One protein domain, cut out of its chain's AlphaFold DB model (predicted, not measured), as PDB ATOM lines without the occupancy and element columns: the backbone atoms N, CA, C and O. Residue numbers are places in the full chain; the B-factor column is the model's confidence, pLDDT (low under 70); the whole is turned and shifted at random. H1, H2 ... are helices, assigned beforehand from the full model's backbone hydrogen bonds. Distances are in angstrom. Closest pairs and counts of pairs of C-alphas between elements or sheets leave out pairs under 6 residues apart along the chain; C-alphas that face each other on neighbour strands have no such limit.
ATOM      1  N   GLU A 232      18.718  37.423   9.284       97.19
ATOM      2  CA  GLU A 232      19.692  37.908   8.296       97.19
ATOM      3  C   GLU A 232      21.126  37.443   8.583       97.19
ATOM      4  O   GLU A 232      21.895  37.170   7.668       97.19
ATOM      5  N   THR A 233      21.508  37.363   9.860       96.44
ATOM      6  CA  THR A 233      22.849  36.913  10.256       96.44
ATOM      7  C   THR A 233      23.006  35.413  10.037       96.44
ATOM      8  O   THR A 233      24.074  34.974   9.625       96.44
ATOM      9  N   ILE A 234      21.943  34.637  10.271       97.44
ATOM     10  CA  ILE A 234      21.947  33.191  10.029       97.44
ATOM     11  C   ILE A 234      22.064  32.925   8.527       97.44
ATOM     12  O   ILE A 234      22.970  32.202   8.124       97.44
ATOM     13  N   LYS A 235      21.261  33.610   7.702       97.88
ATOM     14  CA  LYS A 235      21.344  33.520   6.234       97.88
ATOM     15  C   LYS A 235      22.725  33.903   5.695       97.88
ATOM     16  O   LYS A 235      23.246  33.231   4.817       97.88
ATOM     17  N   LYS A 236      23.368  34.938   6.254       97.38
ATOM     18  CA  LYS A 236      24.753  35.297   5.892       97.38
ATOM     19  C   LYS A 236      25.748  34.168   6.169       97.38
ATOM     20  O   LYS A 236      26.664  33.972   5.379       97.38
ATOM     21  N   ILE A 237      25.588  33.439   7.275       97.44
ATOM     22  CA  ILE A 237      26.450  32.292   7.593       97.44
ATOM     23  C   ILE A 237      26.151  31.113   6.667       97.44
ATOM     24  O   ILE A 237      27.088  30.462   6.220       97.44
ATOM     25  N   GLU A 238      24.877  30.843   6.379       98.12
ATOM     26  CA  GLU A 238      24.469  29.782   5.449       98.12
ATOM     27  C   GLU A 238      25.031  30.022   4.050       98.12
ATOM     28  O   GLU A 238      25.653  29.124   3.492       98.12
ATOM     29  N   ASN A 239      24.906  31.248   3.535       97.88
ATOM     30  CA  ASN A 239      25.470  31.626   2.241       97.88
ATOM     31  C   ASN A 239      26.998  31.496   2.244       97.88
ATOM     32  O   ASN A 239      27.551  30.867   1.353       97.88
ATOM     33  N   ALA A 240      27.683  31.987   3.285       97.31
ATOM     34  CA  ALA A 240      29.135  31.835   3.391       97.31
ATOM     35  C   ALA A 240      29.566  30.356   3.438       97.31
ATOM     36  O   ALA A 240      30.563  29.975   2.828       97.31
ATOM     37  N   ALA A 241      28.818  29.506   4.147       97.75
ATOM     38  CA  ALA A 241      29.075  28.071   4.171       97.75
ATOM     39  C   ALA A 241      28.835  27.432   2.790       97.75
ATOM     40  O   ALA A 241      29.647  26.617   2.362       97.75
ATOM     41  N   ALA A 242      27.786  27.831   2.067       97.62
ATOM     42  CA  ALA A 242      27.511  27.360   0.707       97.62
ATOM     43  C   ALA A 242      28.564  27.829  -0.319       97.62
ATOM     44  O   ALA A 242      28.892  27.094  -1.244       97.62
ATOM     45  N   GLU A 243      29.156  29.010  -0.125       97.38
ATOM     46  CA  GLU A 243      30.238  29.573  -0.953       97.38
ATOM     47  C   GLU A 243      31.608  28.896  -0.737       97.38
ATOM     48  O   GLU A 243      32.621  29.331  -1.286       97.38
ATOM     49  N   GLY A 244      31.687  27.839   0.075       96.75
ATOM     50  CA  GLY A 244      32.945  27.133   0.312       96.75
ATOM     51  C   GLY A 244      33.814  27.741   1.421       96.75
ATOM     52  O   GLY A 244      34.983  27.363   1.568       96.75
ATOM     53  N   MET A 245      33.284  28.685   2.210       97.12
ATOM     54  CA  MET A 245      34.034  29.314   3.297       97.12
ATOM     55  C   MET A 245      34.268  28.334   4.451       97.12
ATOM     56  O   MET A 245      33.414  27.516   4.796       97.12
ATOM     57  N   LEU A 246      35.428  28.435   5.100       96.69
ATOM     58  CA  LEU A 246      35.751  27.680   6.307       96.69
ATOM     59  C   LEU A 246      35.198  28.365   7.562       96.69
ATOM     60  O   LEU A 246      35.162  29.592   7.670       96.69
ATOM     61  N   ILE A 247      34.889  27.581   8.597       96.88
ATOM     62  CA  ILE A 247      34.422  28.125   9.883       96.88
ATOM     63  C   ILE A 247      35.427  29.106  10.519       96.88
ATOM     64  O   ILE A 247      35.036  30.058  11.195       96.88
ATOM     65  N   CYS A 248      36.733  28.906  10.305       94.94
ATOM     66  CA  CYS A 248      37.776  29.814  10.789       94.94
ATOM     67  C   CYS A 248      37.784  31.158  10.043       94.94
ATOM     68  O   CYS A 248      38.044  32.187  10.666       94.94
ATOM     69  N   GLN A 249      37.446  31.162   8.749       94.69
ATOM     70  CA  GLN A 249      37.281  32.375   7.945       94.69
ATOM     71  C   GLN A 249      36.044  33.151   8.394       94.69
ATOM     72  O   GLN A 249      36.147  34.341   8.680       94.69
ATOM     73  N   ALA A 250      34.915  32.463   8.588       95.88
ATOM     74  CA  ALA A 250      33.687  33.083   9.085       95.88
ATOM     75  C   ALA A 250      33.883  33.766  10.456       95.88
ATOM     76  O   ALA A 250      33.315  34.832  10.705       95.88
ATOM     77  N   LYS A 251      34.732  33.184  11.321       95.12
ATOM     78  CA  LYS A 251      35.127  33.734  12.635       95.12
ATOM     79  C   LYS A 251      36.177  34.851  12.573       95.12
ATOM     80  O   LYS A 251      36.465  35.439  13.612       95.12
ATOM     81  N   GLY A 252      36.784  35.118  11.413       92.00
ATOM     82  CA  GLY A 252      37.892  36.072  11.272       92.00
ATOM     83  C   GLY A 252      39.177  35.646  11.990       92.00
ATOM     84  O   GLY A 252      39.942  36.494  12.434       92.00
ATOM     85  N   LEU A 253      39.421  34.337  12.136       90.12
ATOM     86  CA  LEU A 253      40.669  33.819  12.722       90.12
ATOM     87  C   LEU A 253      41.840  33.821  11.726       90.12
ATOM     88  O   LEU A 253      42.976  33.555  12.111       90.12
ATOM     89  N   ILE A 254      41.576  34.114  10.451       88.62
ATOM     90  CA  ILE A 254      42.611  34.284   9.430       88.62
ATOM     91  C   ILE A 254      43.030  35.756   9.396       88.62
ATOM     92  O   ILE A 254      42.183  36.640   9.263       88.62
ATOM     93  N   ARG A 255      44.340  36.021   9.506       87.25
ATOM     94  CA  ARG A 255      44.898  37.382   9.446       87.25
ATOM     95  C   ARG A 255      44.431  38.095   8.171       87.25
ATOM     96  O   ARG A 255      44.555  37.552   7.081       87.25
ATOM     97  N   GLY A 256      43.896  39.306   8.331       89.00
ATOM     98  CA  GLY A 256      43.423  40.153   7.230       89.00
ATOM     99  C   GLY A 256      41.974  39.912   6.786       89.00
ATOM    100  O   GLY A 256      41.402  40.778   6.129       89.00
ATOM    101  N   ALA A 257      41.338  38.804   7.181       88.75
ATOM    102  CA  ALA A 257      39.933  38.558   6.867       88.75
ATOM    103  C   ALA A 257      39.016  39.235   7.898       88.75
ATOM    104  O   ALA A 257      39.161  39.035   9.106       88.75
ATOM    105  N   LYS A 258      38.035  40.020   7.433       92.56
ATOM    106  CA  LYS A 258      36.992  40.561   8.318       92.56
ATOM    107  C   LYS A 258      36.071  39.414   8.770       92.56
ATOM    108  O   LYS A 258      35.577  38.691   7.906       92.56
ATOM    109  N   PRO A 259      35.813  39.239  10.080       96.00
ATOM    110  CA  PRO A 259      34.875  38.224  10.550       96.00
ATOM    111  C   PRO A 259      33.467  38.523  10.028       96.00
ATOM    112  O   PRO A 259      32.990  39.652  10.152       96.00
ATOM    113  N   ILE A 260      32.782  37.506   9.501       95.88
ATOM    114  CA  ILE A 260      31.357  37.615   9.155       95.88
ATOM    115  C   ILE A 260      30.535  37.633  10.443       95.88
ATOM    116  O   ILE A 260      29.601  38.422  10.582       95.88
ATOM    117  N   VAL A 261      30.902  36.775  11.401       96.12
ATOM    118  CA  VAL A 261      30.194  36.629  12.674       96.12
ATOM    119  C   VAL A 261      31.137  36.390  13.844       96.12
ATOM    120  O   VAL A 261      32.221  35.825  13.708       96.12
ATOM    121  N   SER A 262      30.694  36.797  15.035       94.75
ATOM    122  CA  SER A 262      31.424  36.515  16.270       94.75
ATOM    123  C   SER A 262      31.327  35.025  16.646       94.75
ATOM    124  O   SER A 262      30.313  34.381  16.353       94.75
ATOM    125  N   PRO A 263      32.309  34.464  17.375       95.00
ATOM    126  CA  PRO A 263      32.211  33.100  17.903       95.00
ATOM    127  C   PRO A 263      30.942  32.854  18.737       95.00
ATOM    128  O   PRO A 263      30.316  31.801  18.615       95.00
ATOM    129  N   ASN A 264      30.509  33.851  19.518       92.62
ATOM    130  CA  ASN A 264      29.297  33.772  20.340       92.62
ATOM    131  C   ASN A 264      28.016  33.692  19.498       92.62
ATOM    132  O   ASN A 264      27.040  33.067  19.914       92.62
ATOM    133  N   THR A 265      28.017  34.276  18.296       94.75
ATOM    134  CA  THR A 265      26.897  34.171  17.353       94.75
ATOM    135  C   THR A 265      26.718  32.732  16.871       94.75
ATOM    136  O   THR A 265      25.597  32.238  16.875       94.75
ATOM    137  N   LEU A 266      27.806  32.027  16.538       95.06
ATOM    138  CA  LEU A 266      27.744  30.618  16.121       95.06
ATOM    139  C   LEU A 266      27.260  29.710  17.259       95.06
ATOM    140  O   LEU A 266      26.415  28.846  17.039       95.06
ATOM    141  N   LEU A 267      27.731  29.947  18.491       93.69
ATOM    142  CA  LEU A 267      27.234  29.236  19.676       93.69
ATOM    143  C   LEU A 267      25.737  29.478  19.891       93.69
ATOM    144  O   LEU A 267      24.994  28.537  20.157       93.69
ATOM    145  N   SER A 268      25.288  30.721  19.714       93.12
ATOM    146  CA  SER A 268      23.871  31.071  19.817       93.12
ATOM    147  C   SER A 268      23.044  30.355  18.745       93.12
ATOM    148  O   SER A 268      21.988  29.816  19.058       93.12
ATOM    149  N   ILE A 269      23.533  30.261  17.503       95.25
ATOM    150  CA  ILE A 269      22.853  29.511  16.433       95.25
ATOM    151  C   ILE A 269      22.760  28.029  16.782       95.25
ATOM    152  O   ILE A 269      21.664  27.481  16.743       95.25
ATOM    153  N   LYS A 270      23.861  27.404  17.215       95.50
ATOM    154  CA  LYS A 270      23.866  26.001  17.663       95.50
ATOM    155  C   LYS A 270      22.834  25.742  18.761       95.50
ATOM    156  O   LYS A 270      22.184  24.703  18.766       95.50
ATOM    157  N   GLN A 271      22.687  26.686  19.688       92.31
ATOM    158  CA  GLN A 271      21.808  26.533  20.842       92.31
ATOM    159  C   GLN A 271      20.329  26.823  20.537       92.31
ATOM    160  O   GLN A 271      19.462  26.279  21.215       92.31
ATOM    161  N   PHE A 272      20.027  27.739  19.613       93.12
ATOM    162  CA  PHE A 272      18.654  28.171  19.309       93.12
ATOM    163  C   PHE A 272      18.070  27.555  18.037       93.12
ATOM    164  O   PHE A 272      16.853  27.477  17.913       93.12
ATOM    165  N   PHE A 273      18.921  27.146  17.099       96.12
ATOM    166  CA  PHE A 273      18.541  26.625  15.787       96.12
ATOM    167  C   PHE A 273      19.353  25.356  15.476       96.12
ATOM    168  O   PHE A 273      20.163  25.356  14.545       96.12
ATOM    169  N   PRO A 274      19.176  24.273  16.258       96.50
ATOM    170  CA  PRO A 274      20.014  23.079  16.158       96.50
ATOM    171  C   PRO A 274      19.950  22.426  14.772       96.50
ATOM    172  O   PRO A 274      20.988  22.032  14.251       96.50
ATOM    173  N   GLU A 275      18.774  22.380  14.138       97.75
ATOM    174  CA  GLU A 275      18.623  21.785  12.803       97.75
ATOM    175  C   GLU A 275      19.356  22.587  11.719       97.75
ATOM    176  O   GLU A 275      20.116  22.019  10.940       97.75
ATOM    177  N   ARG A 276      19.246  23.923  11.728       97.31
ATOM    178  CA  ARG A 276      20.019  24.773  10.803       97.31
ATOM    179  C   ARG A 276      21.515  24.670  11.067       97.31
ATOM    180  O   ARG A 276      22.307  24.620  10.130       97.31
ATOM    181  N   TRP A 277      21.911  24.596  12.339       97.62
ATOM    182  CA  TRP A 277      23.309  24.398  12.703       97.62
ATOM    183  C   TRP A 277      23.868  23.082  12.159       97.62
ATOM    184  O   TRP A 277      24.990  23.092  11.668       97.62
ATOM    185  N   LYS A 278      23.114  21.974  12.201       97.94
ATOM    186  CA  LYS A 278      23.554  20.698  11.609       97.94
ATOM    187  C   LYS A 278      23.877  20.866  10.124       97.94
ATOM    188  O   LYS A 278      24.955  20.461   9.699       97.94
ATOM    189  N   THR A 279      23.001  21.521   9.360       98.00
ATOM    190  CA  THR A 279      23.227  21.782   7.929       98.00
ATOM    191  C   THR A 279      24.467  22.646   7.697       98.00
ATOM    192  O   THR A 279      25.330  22.288   6.897       98.00
ATOM    193  N   ILE A 280      24.603  23.748   8.440       97.56
ATOM    194  CA  ILE A 280      25.765  24.649   8.364       97.56
ATOM    195  C   ILE A 280      27.068  23.914   8.732       97.56
ATOM    196  O   ILE A 280      28.091  24.085   8.071       97.56
ATOM    197  N   ASP A 281      27.049  23.084   9.777       97.62
ATOM    198  CA  ASP A 281      28.211  22.327  10.253       97.62
ATOM    199  C   ASP A 281      28.660  21.268   9.238       97.62
ATOM    200  O   ASP A 281      29.859  21.122   8.996       97.62
ATOM    201  N   ILE A 282      27.714  20.573   8.594       97.75
ATOM    202  CA  ILE A 282      28.002  19.640   7.495       97.75
ATOM    203  C   ILE A 282      28.697  20.377   6.343       97.75
ATOM    204  O   ILE A 282      29.747  19.925   5.888       97.75
ATOM    205  N   GLN A 283      28.184  21.540   5.928       97.75
ATOM    206  CA  GLN A 283      28.808  22.344   4.871       97.75
ATOM    207  C   GLN A 283      30.224  22.794   5.252       97.75
ATOM    208  O   GLN A 283      31.167  22.604   4.486       97.75
ATOM    209  N   PHE A 284      30.435  23.287   6.477       97.62
ATOM    210  CA  PHE A 284      31.781  23.646   6.937       97.62
ATOM    211  C   PHE A 284      32.751  22.456   6.973       97.62
ATOM    212  O   PHE A 284      33.943  22.634   6.701       97.62
ATOM    213  N   LYS A 285      32.273  21.249   7.302       95.38
ATOM    214  CA  LYS A 285      33.079  20.017   7.271       95.38
ATOM    215  C   LYS A 285      33.456  19.621   5.845       95.38
ATOM    216  O   LYS A 285      34.630  19.331   5.611       95.38
ATOM    217  N   LEU A 286      32.511  19.672   4.907       96.69
ATOM    218  CA  LEU A 286      32.774  19.428   3.487       96.69
ATOM    219  C   LEU A 286      33.782  20.443   2.938       96.69
ATOM    220  O   LEU A 286      34.795  20.057   2.362       96.69
ATOM    221  N   ASN A 287      33.602  21.733   3.233       96.00
ATOM    222  CA  ASN A 287      34.547  22.776   2.828       96.00
ATOM    223  C   ASN A 287      35.946  22.528   3.393       96.00
ATOM    224  O   ASN A 287      36.941  22.703   2.691       96.00
ATOM    225  N   ARG A 288      36.053  22.075   4.650       94.94
ATOM    226  CA  ARG A 288      37.342  21.705   5.248       94.94
ATOM    227  C   ARG A 288      38.026  20.582   4.468       94.94
ATOM    228  O   ARG A 288      39.231  20.675   4.240       94.94
ATOM    229  N   GLN A 289      37.284  19.557   4.053       93.62
ATOM    230  CA  GLN A 289      37.814  18.472   3.224       93.62
ATOM    231  C   GLN A 289      38.261  18.999   1.854       93.62
ATOM    232  O   GLN A 289      39.406  18.776   1.464       93.62
ATOM    233  N   THR A 290      37.434  19.795   1.177       93.81
ATOM    234  CA  THR A 290      37.768  20.396  -0.125       93.81
ATOM    235  C   THR A 290      39.028  21.259  -0.056       93.81
ATOM    236  O   THR A 290      39.945  21.083  -0.856       93.81
ATOM    237  N   HIS A 291      39.142  22.144   0.941       90.69
ATOM    238  CA  HIS A 291      40.347  22.959   1.146       90.69
ATOM    239  C   HIS A 291      41.576  22.108   1.470       90.69
ATOM    240  O   HIS A 291      42.674  22.440   1.026       90.69
ATOM    241  N   SER A 292      41.415  21.002   2.205       88.06
ATOM    242  CA  SER A 292      42.521  20.075   2.467       88.06
ATOM    243  C   SER A 292      43.023  19.412   1.180       88.06
ATOM    244  O   SER A 292      44.228  19.400   0.941       88.06
ATOM    245  N   LEU A 293      42.119  18.984   0.293       89.44
ATOM    246  CA  LEU A 293      42.471  18.401  -1.004       89.44
ATOM    247  C   LEU A 293      43.116  19.427  -1.937       89.44
ATOM    248  O   LEU A 293      44.112  19.120  -2.584       89.44
ATOM    249  N   ILE A 294      42.598  20.660  -1.981       88.62
ATOM    250  CA  ILE A 294      43.211  21.753  -2.751       88.62
ATOM    251  C   ILE A 294      44.623  22.036  -2.236       88.62
ATOM    252  O   ILE A 294      45.530  22.255  -3.034       88.62
ATOM    253  N   ARG A 295      44.830  22.010  -0.914       86.75
ATOM    254  CA  ARG A 295      46.152  22.206  -0.313       86.75
ATOM    255  C   ARG A 295      47.124  21.106  -0.725       86.75
ATOM    256  O   ARG A 295      48.230  21.439  -1.133       86.75
ATOM    257  N   VAL A 296      46.696  19.842  -0.671       78.88
ATOM    258  CA  VAL A 296      47.500  18.688  -1.105       78.88
ATOM    259  C   VAL A 296      47.811  18.770  -2.601       78.88
ATOM    260  O   VAL A 296      48.962  18.644  -3.001       78.88
ATOM    261  N   ARG A 297      46.817  19.070  -3.445       79.44
ATOM    262  CA  ARG A 297      47.027  19.235  -4.891       79.44
ATOM    263  C   ARG A 297      47.967  20.385  -5.212       79.44
ATOM    264  O   ARG A 297      48.808  20.234  -6.083       79.44
ATOM    265  N   ARG A 298      47.853  21.520  -4.512       77.19
ATOM    266  CA  ARG A 298      48.788  22.638  -4.683       77.19
ATOM    267  C   ARG A 298      50.193  22.244  -4.272       77.19
ATOM    268  O   ARG A 298      51.096  22.530  -5.040       77.19
ATOM    269  N   SER A 299      50.376  21.560  -3.138       71.38
ATOM    270  CA  SER A 299      51.710  21.085  -2.759       71.38
ATOM    271  C   SER A 299      52.293  20.139  -3.804       71.38
ATOM    272  O   SER A 299      53.454  20.310  -4.141       71.38
ATOM    273  N   VAL A 300      51.479  19.238  -4.370       72.06
ATOM    274  CA  VAL A 300      51.901  18.302  -5.427       72.06
ATOM    275  C   VAL A 300      52.199  19.019  -6.748       72.06
ATOM    276  O   VAL A 300      53.161  18.674  -7.414       72.06
ATOM    277  N   ALA A 301      51.409  20.024  -7.134       71.12
ATOM    278  CA  ALA A 301      51.596  20.747  -8.393       71.12
ATOM    279  C   ALA A 301      52.772  21.735  -8.353       71.12
ATOM    280  O   ALA A 301      53.377  22.007  -9.384       71.12
ATOM    281  N   THR A 302      53.085  22.304  -7.182       70.50
ATOM    282  CA  THR A 302      54.233  23.213  -7.027       70.50
ATOM    283  C   THR A 302      55.540  22.484  -6.755       70.50
ATOM    284  O   THR A 302      56.603  23.056  -6.975       70.50
ATOM    285  N   SER A 303      55.489  21.241  -6.275       56.22
ATOM    286  CA  SER A 303      56.663  20.382  -6.291       56.22
ATOM    287  C   SER A 303      56.808  19.824  -7.700       56.22
ATOM    288  O   SER A 303      55.995  19.001  -8.116       56.22
TER     289      SER A 303
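What this domain is: This is residues 232 to 303 of the 416 residues of an uncharacterized protein of Bradyrhizobiaceae bacterium SG-6C (UniProt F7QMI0). The long helix H4 packs on H1, makes a corner with H3 and sticks out as an arm from residue 292. The printed part has 72 residues and four named helices: all helix. It is only just loose, close to compact: radius of gyration of the C-alphas 13.5 A, spans 46 by 26 by 16 A.

How they stand to each other: H1, residues 232 to 242, touches residues 280 to 287 alone of H4, residues 274 to 302, the same way at 37 degrees, only just a steep tilt; the closest C-alphas, Ala 241 and Gln 283, are 5.8 A apart. H2, residues 247 to 250, is close to H4 but not clearly touching. H3, residues 263 to 272, touches H4 only at the corner, closest at C-alphas Lys 270 and Trp 277, 5.2 A. Every O i to N i+4 pair in H1, H3 and H4 is within hydrogen-bond range.

Where its parts are: Find C-alpha 232 at (19.692, 37.908, 8.296), where H1 begins; H4 runs 41.3 A to C-alpha 302 at (54.233, 23.213, -7.027).

The domain as a whole: The link H2 to H3 is long; residue 303 is under pLDDT 70.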